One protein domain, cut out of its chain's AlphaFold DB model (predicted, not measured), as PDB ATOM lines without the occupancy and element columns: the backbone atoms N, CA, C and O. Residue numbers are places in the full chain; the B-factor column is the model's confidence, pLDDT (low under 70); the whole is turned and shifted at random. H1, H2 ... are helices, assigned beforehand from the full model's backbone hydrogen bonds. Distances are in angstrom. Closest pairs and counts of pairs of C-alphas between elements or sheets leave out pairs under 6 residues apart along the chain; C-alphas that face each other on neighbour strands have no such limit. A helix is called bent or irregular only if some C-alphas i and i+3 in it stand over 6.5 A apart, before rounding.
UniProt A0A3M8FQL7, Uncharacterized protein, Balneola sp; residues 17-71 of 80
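This is residues 17 to 71 of the 80 residues of an uncharacterized protein of Balneola sp (UniProt A0A3M8FQL7). A long bent helix, H1, and a shorter one, H2, form an open V, joined at its point by a tight link. Residues 17 to 35 and 61 to 71 stand free. The printed part has 55 residues, with two named helices, H1 then H2, and no named strand: class all helix. It is loose, radius of gyration of the C-alphas 13.9 A, and flat, spanning 44 by 23 by 11 A.

H1, residues 17 to 47, was assigned as one helix by its hydrogen bonds but is bent: C-alphas 31 and 34 are 6.9 A apart. Arm H1a, residues 17 to 31, begins at C-alpha (11.857, 14.071, 10.544) and measures 21.6 A; H1b, residues 34 to 47, 20.6 A. H2, residues 52 to 70, measures 27.3 A, ending at C-alpha (7.839, 29.215, 24.959).

H1a and H1b stand at a shallow tilt of 34 degrees, only just short of steep. H1b touches H2 with residues 40 to 44 alone, meeting residues 52 to 56; the closest C-alphas, Ala 40 and Ile 53, are 5.9 A apart. They run opposite ways at a steep tilt of 45 degrees. H1a and H2 are apart. Every O i to N i+4 pair is within hydrogen-bond range in H2, 10 of 11 in H1a and 9 of 10 in H1b.

The C-alphas farthest apart, Arg 17 and Gly 48, are 44.5 A apart. The printed part has no cut and no long link. pLDDT is under 70 at residues 17 to 23, 25, 40, 43 to 52 and 71.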
ATOM      1  N   ARG A  17      12.744  13.069  11.166       59.12
ATOM      2  CA  ARG A  17      11.857  14.071  10.544       59.12
ATOM      3  C   ARG A  17      10.402  13.605  10.432       59.12
ATOM      4  O   ARG A  17       9.490  14.354  10.754       59.12
ATOM      5  N   ALA A  18      10.180  12.365   9.993       57.44
ATOM      6  CA  ALA A  18       8.828  11.823   9.857       57.44
ATOM      7  C   ALA A  18       8.151  11.647  11.227       57.44
ATOM      8  O   ALA A  18       7.006  12.053  11.394       57.44
ATOM      9  N   SER A  19       8.884  11.117  12.211       61.22
ATOM     10  CA  SER A  19       8.378  10.861  13.563       61.22
ATOM     11  C   SER A  19       8.156  12.142  14.366       61.22
ATOM     12  O   SER A  19       7.144  12.269  15.043       61.22
ATOM     13  N   ALA A  20       9.055  13.124  14.274       63.38
ATOM     14  CA  ALA A  20       8.912  14.403  14.964       63.38
ATOM     15  C   ALA A  20       7.712  15.195  14.425       63.38
ATOM     16  O   ALA A  20       6.901  15.695  15.207       63.38
ATOM     17  N   THR A  21       7.538  15.237  13.099       65.38
ATOM     18  CA  THR A  21       6.372  15.872  12.473       65.38
ATOM     19  C   THR A  21       5.091  15.107  12.796       65.38
ATOM     20  O   THR A  21       4.101  15.729  13.173       65.38
ATOM     21  N   SER A  22       5.094  13.769  12.732       67.31
ATOM     22  CA  SER A  22       3.901  12.978  13.047       67.31
ATOM     23  C   SER A  22       3.498  13.103  14.512       67.31
ATOM     24  O   SER A  22       2.316  13.244  14.786       67.31
ATOM     25  N   VAL A  23       4.439  13.086  15.456       69.69
ATOM     26  CA  VAL A  23       4.146  13.222  16.892       69.69
ATOM     27  C   VAL A  23       3.620  14.624  17.205       69.69
ATOM     28  O   VAL A  23       2.600  14.756  17.879       69.69
ATOM     29  N   SER A  24       4.245  15.658  16.636       70.00
ATOM     30  CA  SER A  24       3.810  17.052  16.803       70.00
ATOM     31  C   SER A  24       2.435  17.322  16.196       70.00
ATOM     32  O   SER A  24       1.725  18.183  16.694       70.00
ATOM     33  N   TYR A  25       2.035  16.593  15.149       68.69
ATOM     34  CA  TYR A  25       0.703  16.733  14.553       68.69
ATOM     35  C   TYR A  25      -0.342  15.858  15.248       68.69
ATOM     36  O   TYR A  25      -1.443  16.316  15.532       68.69
ATOM     37  N   ASN A  26      -0.009  14.602  15.555       74.69
ATOM     38  CA  ASN A  26      -0.973  13.640  16.085       74.69
ATOM     39  C   ASN A  26      -1.311  13.893  17.553       74.69
ATOM     40  O   ASN A  26      -2.460  13.688  17.920       74.69
ATOM     41  N   ILE A  27      -0.374  14.354  18.393       76.25
ATOM     42  CA  ILE A  27      -0.671  14.608  19.814       76.25
ATOM     43  C   ILE A  27      -1.704  15.736  19.977       76.25
ATOM     44  O   ILE A  27      -2.734  15.503  20.614       76.25
ATOM     45  N   PRO A  28      -1.515  16.932  19.383       73.12
ATOM     46  CA  PRO A  28      -2.521  17.981  19.452       73.12
ATOM     47  C   PRO A  28      -3.807  17.568  18.749       73.12
ATOM     48  O   PRO A  28      -4.882  17.859  19.251       73.12
ATOM     49  N   TYR A  29      -3.732  16.859  17.621       72.56
ATOM     50  CA  TYR A  29      -4.934  16.428  16.911       72.56
ATOM     51  C   TYR A  29      -5.745  15.388  17.701       72.56
ATOM     52  O   TYR A  29      -6.970  15.450  17.710       72.56
ATOM     53  N   ALA A  30      -5.092  14.484  18.433       79.38
ATOM     54  CA  ALA A  30      -5.756  13.529  19.316       79.38
ATOM     55  C   ALA A  30      -6.391  14.213  20.537       79.38
ATOM     56  O   ALA A  30      -7.493  13.850  20.943       79.38
ATOM     57  N   LEU A  31      -5.722  15.218  21.108       75.00
ATOM     58  CA  LEU A  31      -6.213  15.937  22.287       75.00
ATOM     59  C   LEU A  31      -7.295  16.969  21.941       75.00
ATOM     60  O   LEU A  31      -8.322  17.044  22.616       75.00
ATOM     61  N   PHE A  32      -7.081  17.751  20.883       75.88
ATOM     62  CA  PHE A  32      -7.922  18.880  20.483       75.88
ATOM     63  C   PHE A  32      -8.929  18.554  19.377       75.88
ATOM     64  O   PHE A  32      -9.885  19.307  19.202       75.88
ATOM     65  N   GLY A  33      -8.783  17.428  18.671       71.56
ATOM     66  CA  GLY A  33      -9.691  17.038  17.586       71.56
ATOM     67  C   GLY A  33     -11.132  16.807  18.045       71.56
ATOM     68  O   GLY A  33     -12.064  17.135  17.316       71.56
ATOM     69  N   GLY A  34     -11.326  16.302  19.269       71.50
ATOM     70  CA  GLY A  34     -12.655  16.095  19.861       71.50
ATOM     71  C   GLY A  34     -13.069  17.165  20.874       71.50
ATOM     72  O   GLY A  34     -14.248  17.499  20.977       71.50
ATOM     73  N   THR A  35     -12.117  17.746  21.607       76.19
ATOM     74  CA  THR A  35     -12.430  18.739  22.647       76.19
ATOM     75  C   THR A  35     -12.766  20.113  22.068       76.19
ATOM     76  O   THR A  35     -13.632  20.787  22.616       76.19
ATOM     77  N   ALA A  36     -12.186  20.518  20.932       72.62
ATOM     78  CA  ALA A  36     -12.501  21.803  20.303       72.62
ATOM     79  C   ALA A  36     -13.987  21.970  19.914       72.62
ATOM     80  O   ALA A  36     -14.574  22.987  20.295       72.62
ATOM     81  N   PRO A  37     -14.646  21.014  19.223       72.62
ATOM     82  CA  PRO A  37     -16.073  21.134  18.925       72.62
ATOM     83  C   PRO A  37     -16.944  21.029  20.182       72.62
ATOM     84  O   PRO A  37     -17.953  21.722  20.282       72.62
ATOM     85  N   MET A  38     -16.545  20.223  21.169       75.94
ATOM     86  CA  MET A  38     -17.291  20.072  22.421       75.94
ATOM     87  C   MET A  38     -17.292  21.371  23.243       75.94
ATOM     88  O   MET A  38     -18.340  21.797  23.728       75.94
ATOM     89  N   VAL A  39     -16.143  22.053  23.326       74.50
ATOM     90  CA  VAL A  39     -16.034  23.371  23.968       74.50
ATOM     91  C   VAL A  39     -16.764  24.443  23.160       74.50
ATOM     92  O   VAL A  39     -17.441  25.278  23.753       74.50
ATOM     93  N   ALA A  40     -16.705  24.399  21.824       69.62
ATOM     94  CA  ALA A  40     -17.454  25.327  20.978       69.62
ATOM     95  C   ALA A  40     -18.972  25.218  21.213       69.62
ATOM     96  O   ALA A  40     -19.631  26.234  21.431       69.62
ATOM     97  N   VAL A  41     -19.522  24.000  21.235       74.69
ATOM     98  CA  VAL A  41     -20.953  23.760  21.491       74.69
ATOM     99  C   VAL A  41     -21.341  24.164  22.913       74.69
ATOM    100  O   VAL A  41     -22.361  24.828  23.099       74.69
ATOM    101  N   TRP A  42     -20.520  23.827  23.911       74.62
ATOM    102  CA  TRP A  42     -20.759  24.241  25.293       74.62
ATOM    103  C   TRP A  42     -20.786  25.770  25.426       74.62
ATOM    104  O   TRP A  42     -21.714  26.327  26.010       74.62
ATOM    105  N   LEU A  43     -19.842  26.469  24.797       67.75
ATOM    106  CA  LEU A  43     -19.764  27.924  24.870       67.75
ATOM    107  C   LEU A  43     -20.935  28.617  24.153       67.75
ATOM    108  O   LEU A  43     -21.459  29.614  24.659       67.75
ATOM    109  N   ILE A  44     -21.402  28.067  23.027       69.94
ATOM    110  CA  ILE A  44     -22.645  28.513  22.375       69.94
ATOM    111  C   ILE A  44     -23.845  28.290  23.303       69.94
ATOM    112  O   ILE A  44     -24.671  29.190  23.439       69.94
ATOM    113  N   SER A  45     -23.933  27.128  23.963       68.81
ATOM    114  CA  SER A  45     -25.061  26.794  24.846       68.81
ATOM    115  C   SER A  45     -25.162  27.698  26.079       68.81
ATOM    116  O   SER A  45     -26.267  28.005  26.513       68.81
ATOM    117  N   VAL A  46     -24.027  28.171  26.604       68.75
ATOM    118  CA  VAL A  46     -23.981  29.073  27.764       68.75
ATOM    119  C   VAL A  46     -24.238  30.528  27.362       68.75
ATOM    120  O   VAL A  46     -24.870  31.269  28.109       68.75
ATOM    121  N   THR A  47     -23.765  30.950  26.186       68.94
ATOM    122  CA  THR A  47     -23.807  32.367  25.780       68.94
ATOM    123  C   THR A  47     -25.037  32.712  24.931       68.94
ATOM    124  O   THR A  47     -25.398  33.881  24.821       68.94
ATOM    125  N   GLY A  48     -25.665  31.725  24.280       68.69
ATOM    126  CA  GLY A  48     -26.818  31.918  23.387       68.69
ATOM    127  C   GLY A  48     -26.528  32.747  22.127       68.69
ATOM    128  O   GLY A  48     -27.440  33.037  21.359       68.69
ATOM    129  N   ASN A  49     -25.267  33.138  21.901       64.38
ATOM    130  CA  ASN A  49     -24.842  34.030  20.827       64.38
ATOM    131  C   ASN A  49     -23.703  33.381  20.009       64.38
ATOM    132  O   ASN A  49     -22.681  33.006  20.594       64.38
ATOM    133  N   PRO A  50     -23.822  33.277  18.670       65.62
ATOM    134  CA  PRO A  50     -22.802  32.676  17.803       65.62
ATOM    135  C   PRO A  50     -21.434  33.381  17.844       65.62
ATOM    136  O   PRO A  50     -20.425  32.776  17.480       65.62
ATOM    137  N   VAL A  51     -21.358  34.621  18.343       69.81
ATOM    138  CA  VAL A  51     -20.092  35.361  18.522       69.81
ATOM    139  C   VAL A  51     -19.209  34.754  19.627       69.81
ATOM    140  O   VAL A  51     -18.003  34.993  19.659       69.81
ATOM    141  N   ALA A  52     -19.755  33.912  20.507       66.94
ATOM    142  CA  ALA A  52     -18.992  33.273  21.580       66.94
ATOM    143  C   ALA A  52     -17.846  32.382  21.060       66.94
ATOM    144  O   ALA A  52     -16.766  32.350  21.652       66.94
ATOM    145  N   ILE A  53     -18.029  31.731  19.904       71.88
ATOM    146  CA  ILE A  53     -16.965  30.944  19.259       71.88
ATOM    147  C   ILE A  53     -15.784  31.838  18.857       71.88
ATOM    148  O   ILE A  53     -14.635  31.416  18.965       71.88
ATOM    149  N   ALA A  54     -16.035  33.081  18.431       74.69
ATOM    150  CA  ALA A  54     -14.966  33.995  18.036       74.69
ATOM    151  C   ALA A  54     -14.032  34.302  19.219       74.69
ATOM    152  O   ALA A  54     -12.814  34.247  19.066       74.69
ATOM    153  N   TRP A  55     -14.586  34.523  20.416       74.06
ATOM    154  CA  TRP A  55     -13.798  34.711  21.641       74.06
ATOM    155  C   TRP A  55     -13.000  33.467  22.034       74.06
ATOM    156  O   TRP A  55     -11.851  33.592  22.460       74.06
ATOM    157  N   TYR A  56     -13.558  32.270  21.832       75.44
ATOM    158  CA  TYR A  56     -12.823  31.021  22.033       75.44
ATOM    159  C   TYR A  56     -11.630  30.900  21.083       75.44
ATOM    160  O   TYR A  56     -10.519  30.614  21.522       75.44
ATOM    161  N   ILE A  57     -11.830  31.178  19.792       79.19
ATOM    162  CA  ILE A  57     -10.754  31.133  18.793       79.19
ATOM    163  C   ILE A  57      -9.668  32.164  19.116       79.19
ATOM    164  O   ILE A  57      -8.484  31.846  19.002       79.19
ATOM    165  N   ILE A  58     -10.039  33.369  19.563       83.88
ATOM    166  CA  ILE A  58      -9.084  34.394  20.008       83.88
ATOM    167  C   ILE A  58      -8.272  33.886  21.205       83.88
ATOM    168  O   ILE A  58      -7.044  33.957  21.177       83.88
ATOM    169  N   ALA A  59      -8.923  33.321  22.225       80.31
ATOM    170  CA  ALA A  59      -8.244  32.783  23.404       80.31
ATOM    171  C   ALA A  59      -7.293  31.625  23.053       80.31
ATOM    172  O   ALA A  59      -6.152  31.601  23.513       80.31
ATOM    173  N   VAL A  60      -7.728  30.699  22.193       80.12
ATOM    174  CA  VAL A  60      -6.901  29.579  21.715       80.12
ATOM    175  C   VAL A  60      -5.737  30.076  20.859       80.12
ATOM    176  O   VAL A  60      -4.629  29.564  20.988       80.12
ATOM    177  N   SER A  61      -5.948  31.098  20.027       82.38
ATOM    178  CA  SER A  61      -4.887  31.692  19.205       82.38
ATOM    179  C   SER A  61      -3.841  32.401  20.060       82.38
ATOM    180  O   SER A  61      -2.647  32.255  19.811       82.38
ATOM    181  N   LEU A  62      -4.269  33.117  21.103       84.44
ATOM    182  CA  LEU A  62      -3.361  33.707  22.084       84.44
ATOM    183  C   LEU A  62      -2.593  32.623  22.838       84.44
ATOM    184  O   LEU A  62      -1.378  32.726  22.964       84.44
ATOM    185  N   LEU A  63      -3.263  31.560  23.284       80.75
ATOM    186  CA  LEU A  63      -2.600  30.433  23.935       80.75
ATOM    187  C   LEU A  63      -1.563  29.784  23.006       80.75
ATOM    188  O   LEU A  63      -0.435  29.550  23.428       80.75
ATOM    189  N   ALA A  64      -1.906  29.553  21.738       78.25
ATOM    190  CA  ALA A  64      -0.981  29.033  20.735       78.25
ATOM    191  C   ALA A  64       0.207  29.979  20.510       78.25
ATOM    192  O   ALA A  64       1.340  29.518  20.401       78.25
ATOM    193  N   PHE A  65      -0.028  31.291  20.509       79.94
ATOM    194  CA  PHE A  65       1.020  32.304  20.424       79.94
ATOM    195  C   PHE A  65       1.947  32.280  21.652       79.94
ATOM    196  O   PHE A  65       3.167  32.272  21.501       79.94
ATOM    197  N   PHE A  66       1.395  32.173  22.865       81.12
ATOM    198  CA  PHE A  66       2.171  32.032  24.104       81.12
ATOM    199  C   PHE A  66       2.958  30.714  24.165       81.12
ATOM    200  O   PHE A  66       4.091  30.667  24.649       81.12
ATOM    201  N   ILE A  67       2.395  29.628  23.644       77.62
ATOM    202  CA  ILE A  67       3.118  28.363  23.506       77.62
ATOM    203  C   ILE A  67       4.249  28.534  22.492       77.62
ATOM    204  O   ILE A  67       5.372  28.140  22.783       77.62
ATOM    205  N   ALA A  68       3.994  29.175  21.350       75.25
ATOM    206  CA  ALA A  68       4.996  29.393  20.311       75.25
ATOM    207  C   ALA A  68       6.206  30.200  20.807       75.25
ATOM    208  O   ALA A  68       7.329  29.858  20.453       75.25
ATOM    209  N   ILE A  69       6.015  31.204  21.671       78.12
ATOM    210  CA  ILE A  69       7.150  31.924  22.283       78.12
ATOM    211  C   ILE A  69       7.909  31.080  23.319       78.12
ATOM    212  O   ILE A  69       9.081  31.335  23.579       78.12
ATOM    213  N   THR A  70       7.247  30.093  23.934       73.06
ATOM    214  CA  THR A  70       7.839  29.215  24.959       73.06
ATOM    215  C   THR A  70       8.530  28.004  24.329       73.06
ATOM    216  O   THR A  70       9.427  27.406  24.928       73.06
ATOM    217  N   VAL A  71       8.133  27.635  23.108       65.25
ATOM    218  CA  VAL A  71       8.802  26.608  22.316       65.25
ATOM    219  C   VAL A  71      10.221  27.079  22.036       65.25
ATOM    220  O   VAL A  71      10.474  28.033  21.306       65.25
TER     221      VAL A  71